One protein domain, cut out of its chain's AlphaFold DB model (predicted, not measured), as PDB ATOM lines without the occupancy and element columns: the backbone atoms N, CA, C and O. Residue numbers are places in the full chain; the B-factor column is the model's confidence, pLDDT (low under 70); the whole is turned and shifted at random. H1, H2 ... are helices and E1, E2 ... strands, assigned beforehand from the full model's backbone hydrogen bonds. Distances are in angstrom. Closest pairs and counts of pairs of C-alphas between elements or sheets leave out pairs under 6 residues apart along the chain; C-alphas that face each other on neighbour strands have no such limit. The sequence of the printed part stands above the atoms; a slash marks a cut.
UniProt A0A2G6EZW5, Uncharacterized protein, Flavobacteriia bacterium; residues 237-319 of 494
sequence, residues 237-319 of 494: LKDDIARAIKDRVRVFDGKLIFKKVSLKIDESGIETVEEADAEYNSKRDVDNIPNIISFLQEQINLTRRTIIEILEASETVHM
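What this domain is: This is residues 237 to 319 of the 494 residues of an uncharacterized protein of Flavobacteriia bacterium (UniProt A0A2G6EZW5). The model shows a small head of three helices, H1, H2 and H3, from which a long, slender arm reaches away, a hairpin of the two strands E1 and E2. In the head H3 packs on both H1 and H2, while H1 and H2 keep apart; the arm makes most of the length. The 83 printed residues hold three named helices and two named strands, in the order H1, E1, E2, H2, H3; the sheet has the order E1 - E2, antiparallel, and the class is mixed, helices and strands. The whole is extended, with a radius of gyration of the C-alphas of 22.2 A and spans of 71 by 24 by 20 A.

How they stand to each other: Start at H1, residues 237 to 248, and look on to H3, residues 304 to 313: they touch, and their closest C-alphas, those of Ala 242 and Ile 310, are 5.2 A apart. They run the same way at a steep tilt of 50 degrees. Next find E1, residues 254 to 266, and E2, residues 269 to 282, a hairpin of antiparallel neighbours with 163 degrees between their directions. Across the pair, N 256 and O 280 are within hydrogen-bond range at 2.9 A, and so are N 266 and O 269 at 3.3 A, beside the tight link from E1 to E2. Then look at H2, residues 292 to 299: it touches H3, with the closest C-alphas, those of Gln 297 and Arg 304, 6.4 A apart. These two run opposite ways at a steep tilt of 57 degrees. H1 and H2 are apart, and H3 is apart from both strands. In H1 and H3 every O i to N i+4 pair is within hydrogen-bond range; in H2, 3 of 4 are.

Where its parts are: Find C-alpha 237 at (6.793, -43.087, -15.267); from there H1, residues 237 to 248, runs 16.1 A. E1 begins at C-alpha 254, at (34.506, -44.000, -30.603), and runs 38.1 A to residue 266. E2, residues 269 to 282, returns over 37.1 A. H2, residues 292 to 299, measures 10.8 A. H3, residues 304 to 313, runs 14.5 A and ends at C-alpha 313, at (17.300, -37.217, -12.942).

The domain as a whole: The two C-alphas farthest apart, those of Leu 237 and Glu 267, are 71.6 A from each other. The printed part has no cut. The links H1 to E1, E1 to E2 and H2 to H3 are tight, and E2 to H2, with 9 residues between them, is short; no link is long. Residues 287 to 292, of which 292 belongs to H2, stand free. The mean pLDDT of the printed part is 75.5, and residues 253 to 284 are under 70.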
ATOM      1  N   LEU A 237       6.218 -42.834 -13.940       88.56
ATOM      2  CA  LEU A 237       6.793 -43.087 -15.267       88.56
ATOM      3  C   LEU A 237       8.155 -42.394 -15.431       88.56
ATOM      4  O   LEU A 237       9.103 -43.025 -15.905       88.56
ATOM      5  N   LYS A 238       8.263 -41.113 -15.051       91.88
ATOM      6  CA  LYS A 238       9.529 -40.365 -15.113       91.88
ATOM      7  C   LYS A 238      10.612 -41.052 -14.281       91.88
ATOM      8  O   LYS A 238      11.708 -41.273 -14.797       91.88
ATOM      9  N   ASP A 239      10.283 -41.441 -13.050       93.88
ATOM     10  CA  ASP A 239      11.212 -42.087 -12.120       93.88
ATOM     11  C   ASP A 239      11.731 -43.427 -12.648       93.88
ATOM     12  O   ASP A 239      12.936 -43.695 -12.620       93.88
ATOM     13  N   ASP A 240      10.841 -44.273 -13.169       92.75
ATOM     14  CA  ASP A 240      11.229 -45.577 -13.701       92.75
ATOM     15  C   ASP A 240      12.075 -45.450 -14.974       92.75
ATOM     16  O   ASP A 240      13.028 -46.217 -15.151       92.75
ATOM     17  N   ILE A 241      11.787 -44.472 -15.844       93.69
ATOM     18  CA  ILE A 241      12.632 -44.193 -17.014       93.69
ATOM     19  C   ILE A 241      14.004 -43.686 -16.565       93.69
ATOM     20  O   ILE A 241      15.016 -44.200 -17.041       93.69
ATOM     21  N   ALA A 242      14.065 -42.715 -15.649       96.44
ATOM     22  CA  ALA A 242      15.325 -42.150 -15.171       96.44
ATOM     23  C   ALA A 242      16.218 -43.227 -14.532       96.44
ATOM     24  O   ALA A 242      17.401 -43.336 -14.868       96.44
ATOM     25  N   ARG A 243      15.630 -44.092 -13.691       95.88
ATOM     26  CA  ARG A 243      16.312 -45.246 -13.090       95.88
ATOM     27  C   ARG A 243      16.815 -46.217 -14.159       95.88
ATOM     28  O   ARG A 243      17.989 -46.570 -14.164       95.88
ATOM     29  N   ALA A 244      15.969 -46.584 -15.123       92.62
ATOM     30  CA  ALA A 244      16.366 -47.483 -16.205       92.62
ATOM     31  C   ALA A 244      17.483 -46.893 -17.085       92.62
ATOM     32  O   ALA A 244      18.369 -47.631 -17.512       92.62
ATOM     33  N   ILE A 245      17.476 -45.580 -17.343       95.62
ATOM     34  CA  ILE A 245      18.553 -44.894 -18.068       95.62
ATOM     35  C   ILE A 245      19.862 -44.984 -17.282       95.62
ATOM     36  O   ILE A 245      20.883 -45.357 -17.861       95.62
ATOM     37  N   LYS A 246      19.833 -44.687 -15.979       94.25
ATOM     38  CA  LYS A 246      21.003 -44.787 -15.098       94.25
ATOM     39  C   LYS A 246      21.585 -46.202 -15.087       94.25
ATOM     40  O   LYS A 246      22.789 -46.380 -15.264       94.25
ATOM     41  N   ASP A 247      20.722 -47.206 -14.972       89.62
ATOM     42  CA  ASP A 247      21.144 -48.596 -14.825       89.62
ATOM     43  C   ASP A 247      21.621 -49.214 -16.142       89.62
ATOM     44  O   ASP A 247      22.593 -49.970 -16.140       89.62
ATOM     45  N   ARG A 248      20.978 -48.894 -17.273       88.00
ATOM     46  CA  ARG A 248      21.158 -49.625 -18.543       88.00
ATOM     47  C   ARG A 248      21.968 -48.883 -19.600       88.00
ATOM     48  O   ARG A 248      22.502 -49.528 -20.502       88.00
ATOM     49  N   VAL A 249      22.068 -47.551 -19.551       88.56
ATOM     50  CA  VAL A 249      22.836 -46.824 -20.574       88.56
ATOM     51  C   VAL A 249      24.325 -47.081 -20.383       88.56
ATOM     52  O   VAL A 249      24.901 -46.859 -19.317       88.56
ATOM     53  N   ARG A 250      24.964 -47.541 -21.457       83.56
ATOM     54  CA  ARG A 250      26.412 -47.706 -21.564       83.56
ATOM     55  C   ARG A 250      26.868 -47.021 -22.843       83.56
ATOM     56  O   ARG A 250      26.324 -47.274 -23.916       83.56
ATOM     57  N   VAL A 251      27.842 -46.125 -22.719       82.25
ATOM     58  CA  VAL A 251      28.413 -45.381 -23.844       82.25
ATOM     59  C   VAL A 251      29.906 -45.653 -23.889       82.25
ATOM     60  O   VAL A 251      30.626 -45.326 -22.945       82.25
ATOM     61  N   PHE A 252      30.345 -46.259 -24.988       71.44
ATOM     62  CA  PHE A 252      31.746 -46.566 -25.248       71.44
ATOM     63  C   PHE A 252      32.375 -45.498 -26.142       71.44
ATOM     64  O   PHE A 252      31.688 -44.861 -26.949       71.44
ATOM     65  N   ASP A 253      33.687 -45.330 -25.998       67.44
ATOM     66  CA  ASP A 253      34.468 -44.398 -26.804       67.44
ATOM     67  C   ASP A 253      34.403 -44.779 -28.291       67.44
ATOM     68  O   ASP A 253      34.347 -45.957 -28.660       67.44
ATOM     69  N   GLY A 254      34.414 -43.771 -29.164       59.66
ATOM     70  CA  GLY A 254      34.506 -44.000 -30.603       59.66
ATOM     71  C   GLY A 254      35.812 -44.719 -30.956       59.66
ATOM     72  O   GLY A 254      36.895 -44.290 -30.553       59.66
ATOM     73  N   LYS A 255      35.729 -45.801 -31.735       59.94
ATOM     74  CA  LYS A 255      36.910 -46.490 -32.269       59.94
ATOM     75  C   LYS A 255      37.294 -45.895 -33.618       59.94
ATOM     76  O   LYS A 255      36.484 -45.894 -34.543       59.94
ATOM     77  N   LEU A 256      38.529 -45.414 -33.736       56.88
ATOM     78  CA  LEU A 256      39.143 -45.099 -35.020       56.88
ATOM     79  C   LEU A 256      40.063 -46.259 -35.391       56.88
ATOM     80  O   LEU A 256      41.073 -46.501 -34.730       56.88
ATOM     81  N   ILE A 257      39.691 -46.988 -36.440       56.44
ATOM     82  CA  ILE A 257      40.517 -48.057 -36.997       56.44
ATOM     83  C   ILE A 257      41.282 -47.455 -38.169       56.44
ATOM     84  O   ILE A 257      40.694 -47.133 -39.204       56.44
ATOM     85  N   PHE A 258      42.588 -47.269 -38.000       54.22
ATOM     86  CA  PHE A 258      43.461 -46.865 -39.092       54.22
ATOM     87  C   PHE A 258      44.050 -48.119 -39.723       54.22
ATOM     88  O   PHE A 258      44.926 -48.759 -39.145       54.22
ATOM     89  N   LYS A 259      43.567 -48.453 -40.921       52.16
ATOM     90  CA  LYS A 259      44.123 -49.542 -41.717       52.16
ATOM     91  C   LYS A 259      45.210 -48.989 -42.629       52.16
ATOM     92  O   LYS A 259      44.913 -48.220 -43.545       52.16
ATOM     93  N   LYS A 260      46.469 -49.340 -42.365       52.28
ATOM     94  CA  LYS A 260      47.601 -48.932 -43.205       52.28
ATOM     95  C   LYS A 260      48.145 -50.160 -43.922       52.28
ATOM     96  O   LYS A 260      48.608 -51.098 -43.284       52.28
ATOM     97  N   VAL A 261      48.075 -50.137 -45.249       52.06
ATOM     98  CA  VAL A 261      48.617 -51.194 -46.108       52.06
ATOM     99  C   VAL A 261      49.922 -50.685 -46.704       52.06
ATOM    100  O   VAL A 261      49.926 -49.672 -47.407       52.06
ATOM    101  N   SER A 262      51.036 -51.355 -46.411       50.75
ATOM    102  CA  SER A 262      52.310 -51.090 -47.083       50.75
ATOM    103  C   SER A 262      52.468 -52.015 -48.286       50.75
ATOM    104  O   SER A 262      52.512 -53.236 -48.134       50.75
ATOM    105  N   LEU A 263      52.569 -51.427 -49.478       56.78
ATOM    106  CA  LEU A 263      52.876 -52.143 -50.714       56.78
ATOM    107  C   LEU A 263      54.390 -52.126 -50.924       56.78
ATOM    108  O   LEU A 263      54.991 -51.050 -50.960       56.78
ATOM    109  N   LYS A 264      55.002 -53.304 -51.057       50.41
ATOM    110  CA  LYS A 264      56.409 -53.428 -51.442       50.41
ATOM    111  C   LYS A 264      56.437 -53.848 -52.908       50.41
ATOM    112  O   LYS A 264      55.821 -54.839 -53.281       50.41
ATOM    113  N   ILE A 265      57.077 -53.034 -53.740       56.22
ATOM    114  CA  ILE A 265      57.195 -53.281 -55.179       56.22
ATOM    115  C   ILE A 265      58.618 -53.769 -55.427       56.22
ATOM    116  O   ILE A 265      59.566 -53.041 -55.128       56.22
ATOM    117  N   ASP A 266      58.757 -54.983 -55.953       63.22
ATOM    118  CA  ASP A 266      60.021 -55.522 -56.447       63.22
ATOM    119  C   ASP A 266      59.908 -55.918 -57.930       63.22
ATOM    120  O   ASP A 266      58.865 -55.748 -58.563       63.22
ATOM    121  N   GLU A 267      61.009 -56.400 -58.512       58.25
ATOM    122  CA  GLU A 267      61.078 -56.773 -59.932       58.25
ATOM    123  C   GLU A 267      60.209 -57.995 -60.296       58.25
ATOM    124  O   GLU A 267      60.011 -58.266 -61.481       58.25
ATOM    125  N   SER A 268      59.658 -58.713 -59.308       57.31
ATOM    126  CA  SER A 268      58.836 -59.917 -59.499       57.31
ATOM    127  C   SER A 268      57.333 -59.644 -59.368       57.31
ATOM    128  O   SER A 268      56.519 -60.460 -59.808       57.31
ATOM    129  N   GLY A 269      56.942 -58.495 -58.809       55.78
ATOM    130  CA  GLY A 269      55.550 -58.066 -58.710       55.78
ATOM    131  C   GLY A 269      55.259 -57.209 -57.479       55.78
ATOM    132  O   GLY A 269      56.146 -56.766 -56.755       55.78
ATOM    133  N   ILE A 270      53.971 -56.940 -57.254       53.91
ATOM    134  CA  ILE A 270      53.488 -56.250 -56.053       53.91
ATOM    135  C   ILE A 270      53.155 -57.321 -55.011       53.91
ATOM    136  O   ILE A 270      52.118 -57.974 -55.120       53.91
ATOM    137  N   GLU A 271      53.996 -57.481 -53.988       52.97
ATOM    138  CA  GLU A 271      53.638 -58.256 -52.798       52.97
ATOM    139  C   GLU A 271      53.072 -57.334 -51.707       52.97
ATOM    140  O   GLU A 271      53.588 -56.249 -51.411       52.97
ATOM    141  N   THR A 272      51.957 -57.762 -51.110       49.28
ATOM    142  CA  THR A 272      51.303 -57.050 -50.004       49.28
ATOM    143  C   THR A 272      51.950 -57.541 -48.717       49.28
ATOM    144  O   THR A 272      51.703 -58.675 -48.319       49.28
ATOM    145  N   VAL A 273      52.832 -56.743 -48.113       55.72
ATOM    146  CA  VAL A 273      53.753 -57.287 -47.099       55.72
ATOM    147  C   VAL A 273      53.207 -57.207 -45.673       55.72
ATOM    148  O   VAL A 273      53.596 -58.042 -44.876       55.72
ATOM    149  N   GLU A 274      52.265 -56.315 -45.335       52.69
ATOM    150  CA  GLU A 274      51.613 -56.344 -44.010       52.69
ATOM    151  C   GLU A 274      50.368 -55.433 -43.945       52.69
ATOM    152  O   GLU A 274      50.402 -54.270 -44.365       52.69
ATOM    153  N   GLU A 275      49.262 -55.961 -43.401       51.16
ATOM    154  CA  GLU A 275      48.138 -55.165 -42.890       51.16
ATOM    155  C   GLU A 275      48.394 -54.896 -41.403       51.16
ATOM    156  O   GLU A 275      48.233 -55.785 -40.569       51.16
ATOM    157  N   ALA A 276      48.810 -53.677 -41.062       49.62
ATOM    158  CA  ALA A 276      48.879 -53.253 -39.670       49.62
ATOM    159  C   ALA A 276      47.590 -52.498 -39.321       49.62
ATOM    160  O   ALA A 276      47.376 -51.368 -39.778       49.62
ATOM    161  N   ASP A 277      46.733 -53.124 -38.513       49.00
ATOM    162  CA  ASP A 277      45.588 -52.458 -37.898       49.00
ATOM    163  C   ASP A 277      46.079 -51.679 -36.672       49.00
ATOM    164  O   ASP A 277      46.467 -52.253 -35.654       49.00
ATOM    165  N   ALA A 278      46.077 -50.348 -36.761       50.53
ATOM    166  CA  ALA A 278      46.268 -49.498 -35.596       50.53
ATOM    167  C   ALA A 278      44.889 -49.112 -35.045       50.53
ATOM    168  O   ALA A 278      44.216 -48.220 -35.571       50.53
ATOM    169  N   GLU A 279      44.459 -49.800 -33.986       46.62
ATOM    170  CA  GLU A 279      43.260 -49.433 -33.233       46.62
ATOM    171  C   GLU A 279      43.577 -48.271 -32.290       46.62
ATOM    172  O   GLU A 279      44.309 -48.422 -31.309       46.62
ATOM    173  N   TYR A 280      43.010 -47.097 -32.569       51.47
ATOM    174  CA  TYR A 280      43.058 -45.962 -31.656       51.47
ATOM    175  C   TYR A 280      41.670 -45.735 -31.059       51.47
ATOM    176  O   TYR A 280      40.711 -45.398 -31.759       51.47
ATOM    177  N   ASN A 281      41.554 -45.882 -29.740       53.91
ATOM    178  CA  ASN A 281      40.367 -45.420 -29.029       53.91
ATOM    179  C   ASN A 281      40.408 -43.887 -28.992       53.91
ATOM    180  O   ASN A 281      41.305 -43.295 -28.384       53.91
ATOM    181  N   SER A 282      39.449 -43.236 -29.651       56.53
ATOM    182  CA  SER A 282      39.269 -41.792 -29.557       56.53
ATOM    183  C   SER A 282      38.725 -41.463 -28.168       56.53
ATOM    184  O   SER A 282      37.518 -41.427 -27.963       56.53
ATOM    185  N   LYS A 283      39.614 -41.178 -27.212       56.81
ATOM    186  CA  LYS A 283      39.248 -40.655 -25.882       56.81
ATOM    187  C   LYS A 283      38.817 -39.180 -25.897       56.81
ATOM    188  O   LYS A 283      38.768 -38.547 -24.845       56.81
ATOM    189  N   ARG A 284      38.609 -38.584 -27.073       64.75
ATOM    190  CA  ARG A 284      38.253 -37.169 -27.181       64.75
ATOM    191  C   ARG A 284      36.742 -37.020 -27.079       64.75
ATOM    192  O   ARG A 284      36.022 -37.625 -27.869       64.75
ATOM    193  N   ASP A 285      36.302 -36.199 -26.132       73.00
ATOM    194  CA  ASP A 285      34.924 -35.726 -26.084       73.00
ATOM    195  C   ASP A 285      34.561 -35.041 -27.410       73.00
ATOM    196  O   ASP A 285      35.384 -34.379 -28.049       73.00
ATOM    197  N   VAL A 286      33.314 -35.218 -27.831       76.50
ATOM    198  CA  VAL A 286      32.751 -34.571 -29.009       76.50
ATOM    199  C   VAL A 286      32.403 -33.125 -28.659       76.50
ATOM    200  O   VAL A 286      31.534 -32.876 -27.824       76.50
ATOM    201  N   ASP A 287      33.041 -32.175 -29.344       74.38
ATOM    202  CA  ASP A 287      32.799 -30.739 -29.141       74.38
ATOM    203  C   ASP A 287      31.438 -30.282 -29.702       74.38
ATOM    204  O   ASP A 287      30.789 -29.403 -29.138       74.38
ATOM    205  N   ASN A 288      30.978 -30.892 -30.801       78.62
ATOM    206  CA  ASN A 288      29.706 -30.555 -31.442       78.62
ATOM    207  C   ASN A 288      28.631 -31.605 -31.136       78.62
ATOM    208  O   ASN A 288      28.536 -32.641 -31.800       78.62
ATOM    209  N   ILE A 289      27.817 -31.334 -30.117       82.75
ATOM    210  CA  ILE A 289      26.737 -32.224 -29.696       82.75
ATOM    211  C   ILE A 289      25.490 -31.942 -30.554       82.75
ATOM    212  O   ILE A 289      24.979 -30.821 -30.533       82.75
ATOM    213  N   PRO A 290      24.955 -32.937 -31.287       84.94
ATOM    214  CA  PRO A 290      23.701 -32.775 -32.015       84.94
ATOM    215  C   PRO A 290      22.527 -32.555 -31.052       84.94
ATOM    216  O   PRO A 290      22.581 -32.908 -29.876       84.94
ATOM    217  N   ASN A 291      21.420 -32.010 -31.551       88.31
ATOM    218  CA  ASN A 291      20.232 -31.740 -30.740       88.31
ATOM    219  C   ASN A 291      19.463 -33.036 -30.403       88.31
ATOM    220  O   ASN A 291      18.435 -33.350 -31.003       88.31
ATOM    221  N   ILE A 292      19.973 -33.790 -29.423       89.44
ATOM    222  CA  ILE A 292      19.415 -35.076 -28.975       89.44
ATOM    223  C   ILE A 292      17.986 -34.915 -28.455       89.44
ATOM    224  O   ILE A 292      17.162 -35.798 -28.661       89.44
ATOM    225  N   ILE A 293      17.664 -33.786 -27.819       90.94
ATOM    226  CA  ILE A 293      16.326 -33.556 -27.268       90.94
ATOM    227  C   ILE A 293      15.273 -33.525 -28.376       90.94
ATOM    228  O   ILE A 293      14.224 -34.141 -28.226       90.94
ATOM    229  N   SER A 294      15.560 -32.855 -29.495       88.00
ATOM    230  CA  SER A 294      14.614 -32.800 -30.622       88.00
ATOM    231  C   SER A 294      14.504 -34.162 -31.304       88.00
ATOM    232  O   SER A 294      13.398 -34.608 -31.579       88.00
ATOM    233  N   PHE A 295      15.625 -34.880 -31.451       88.12
ATOM    234  CA  PHE A 295      15.615 -36.268 -31.923       88.12
ATOM    235  C   PHE A 295      14.736 -37.177 -31.053       88.12
ATOM    236  O   PHE A 295      13.952 -37.956 -31.582       88.12
ATOM    237  N   LEU A 296      14.846 -37.090 -29.723       88.12
ATOM    238  CA  LEU A 296      14.004 -37.875 -28.821       88.12
ATOM    239  C   LEU A 296      12.537 -37.455 -28.953       88.12
ATOM    240  O   LEU A 296      11.694 -38.319 -29.162       88.12
ATOM    241  N   GLN A 297      12.250 -36.151 -28.909       86.31
ATOM    242  CA  GLN A 297      10.900 -35.588 -28.994       86.31
ATOM    243  C   GLN A 297      10.169 -35.947 -30.299       86.31
ATOM    244  O   GLN A 297       8.975 -36.207 -30.278       86.31
ATOM    245  N   GLU A 298      10.861 -35.995 -31.435       80.31
ATOM    246  CA  GLU A 298      10.267 -36.426 -32.711       80.31
ATOM    247  C   GLU A 298       9.894 -37.916 -32.717       80.31
ATOM    248  O   GLU A 298       9.077 -38.356 -33.523       80.31
ATOM    249  N   GLN A 299      10.512 -38.710 -31.842       78.38
ATOM    250  CA  GLN A 299      10.346 -40.160 -31.788       78.38
ATOM    251  C   GLN A 299       9.442 -40.623 -30.640       78.38
ATOM    252  O   GLN A 299       9.031 -41.788 -30.640       78.38
ATOM    253  N   ILE A 300       9.169 -39.758 -29.656       78.12
ATOM    254  CA  ILE A 300       8.355 -40.053 -28.472       78.12
ATOM    255  C   ILE A 300       7.396 -38.893 -28.189       78.12
ATOM    256  O   ILE A 300       7.794 -37.734 -28.191       78.12
ATOM    257  N   ASN A 301       6.137 -39.196 -27.869       73.94
ATOM    258  CA  ASN A 301       5.097 -38.187 -27.618       73.94
ATOM    259  C   ASN A 301       5.201 -37.560 -26.211       73.94
ATOM    260  O   ASN A 301       4.210 -37.471 -25.490       73.94
ATOM    261  N   LEU A 302       6.401 -37.141 -25.802       82.88
ATOM    262  CA  LEU A 302       6.645 -36.429 -24.548       82.88
ATOM    263  C   LEU A 302       7.065 -34.989 -24.821       82.88
ATOM    264  O   LEU A 302       7.693 -34.672 -25.831       82.88
ATOM    265  N   THR A 303       6.741 -34.097 -23.888       87.44
ATOM    266  CA  THR A 303       7.162 -32.701 -24.007       87.44
ATOM    267  C   THR A 303       8.674 -32.575 -23.828       87.44
ATOM    268  O   THR A 303       9.294 -33.319 -23.065       87.44
ATOM    269  N   ARG A 304       9.269 -31.564 -24.473       91.75
ATOM    270  CA  ARG A 304      10.688 -31.218 -24.313       91.75
ATOM    271  C   ARG A 304      11.098 -31.110 -22.840       91.75
ATOM    272  O   ARG A 304      12.163 -31.584 -22.462       91.75
ATOM    273  N   ARG A 305      10.236 -30.497 -22.022       92.81
ATOM    274  CA  ARG A 305      10.449 -30.312 -20.585       92.81
ATOM    275  C   ARG A 305      10.557 -31.653 -19.858       92.81
ATOM    276  O   ARG A 305      11.530 -31.870 -19.153       92.81
ATOM    277  N   THR A 306       9.617 -32.564 -20.098       91.44
ATOM    278  CA  THR A 306       9.612 -33.906 -19.495       91.44
ATOM    279  C   THR A 306      10.870 -34.699 -19.846       91.44
ATOM    280  O   THR A 306      11.444 -35.355 -18.984       91.44
ATOM    281  N   ILE A 307      11.323 -34.625 -21.101       94.06
ATOM    282  CA  ILE A 307      12.543 -35.318 -21.537       94.06
ATOM    283  C   ILE A 307      13.761 -34.791 -20.772       94.06
ATOM    284  O   ILE A 307      14.573 -35.584 -20.308       94.06
ATOM    285  N   ILE A 308      13.882 -33.470 -20.622       94.44
ATOM    286  CA  ILE A 308      14.993 -32.851 -19.885       94.44
ATOM    287  C   ILE A 308      14.966 -33.278 -18.412       94.44
ATOM    288  O   ILE A 308      15.984 -33.758 -17.925       94.44
ATOM    289  N   GLU A 309      13.806 -33.193 -17.752       95.00
ATOM    290  CA  GLU A 309      13.633 -33.604 -16.349       95.00
ATOM    291  C   GLU A 309      14.105 -35.056 -16.120       95.00
ATOM    292  O   GLU A 309      14.862 -35.327 -15.189       95.00
ATOM    293  N   ILE A 310      13.734 -35.983 -17.011       96.38
ATOM    294  CA  ILE A 310      14.134 -37.398 -16.930       96.38
ATOM    295  C   ILE A 310      15.650 -37.581 -17.111       96.38
ATOM    296  O   ILE A 310      16.266 -38.368 -16.392       96.38
ATOM    297  N   LEU A 311      16.257 -36.891 -18.083       95.44
ATOM    298  CA  LEU A 311      17.693 -37.021 -18.366       95.44
ATOM    299  C   LEU A 311      18.563 -36.413 -17.262       95.44
ATOM    300  O   LEU A 311      19.637 -36.937 -16.967       95.44
ATOM    301  N   GLU A 312      18.113 -35.318 -16.651       94.88
ATOM    302  CA  GLU A 312      18.774 -34.734 -15.484       94.88
ATOM    303  C   GLU A 312      18.697 -35.690 -14.289       94.88
ATOM    304  O   GLU A 312      19.727 -35.995 -13.685       94.88
ATOM    305  N   ALA A 313      17.512 -36.250 -14.019       95.62
ATOM    306  CA  ALA A 313      17.300 -37.217 -12.942       95.62
ATOM    307  C   ALA A 313      18.087 -38.529 -13.127       95.62
ATOM    308  O   ALA A 313      18.411 -39.198 -12.146       95.62
ATOM    309  N   SER A 314      18.426 -38.911 -14.364       96.12
ATOM    310  CA  SER A 314      19.208 -40.125 -14.620       96.12
ATOM    311  C   SER A 314      20.711 -39.968 -14.365       96.12
ATOM    312  O   SER A 314      21.423 -40.967 -14.374       96.12
ATOM    313  N   GLU A 315      21.224 -38.744 -14.182       95.00
ATOM    314  CA  GLU A 315      22.648 -38.438 -13.931       95.00
ATOM    315  C   GLU A 315      23.623 -38.889 -15.052       95.00
ATOM    316  O   GLU A 315      24.843 -38.921 -14.875       95.00
ATOM    317  N   THR A 316      23.120 -39.193 -16.255       94.19
ATOM    318  CA  THR A 316      23.920 -39.753 -17.368       94.19
ATOM    319  C   THR A 316      24.256 -38.748 -18.475       94.19
ATOM    320  O   THR A 316      24.960 -39.101 -19.419       94.19
ATOM    321  N   VAL A 317      23.815 -37.486 -18.373       91.94
ATOM    322  CA  VAL A 317      23.994 -36.440 -19.411       91.94
ATOM    323  C   VAL A 317      25.460 -36.263 -19.827       91.94
ATOM    324  O   VAL A 317      25.763 -36.030 -20.996       91.94
ATOM    325  N   HIS A 318      26.395 -36.439 -18.893       89.31
ATOM    326  CA  HIS A 318      27.833 -36.360 -19.158       89.31
ATOM    327  C   HIS A 318      28.317 -37.384 -20.208       89.31
ATOM    328  O   HIS A 318      29.297 -37.130 -20.905       89.31
ATOM    329  N   MET A 319      27.617 -38.514 -20.375       89.81
ATOM    330  CA  MET A 319      27.948 -39.550 -21.359       89.81
ATOM    331  C   MET A 319      27.682 -39.115 -22.806       89.81
ATOM    332  O   MET A 319      28.276 -39.681 -23.724       89.81
TER     333      MET A 319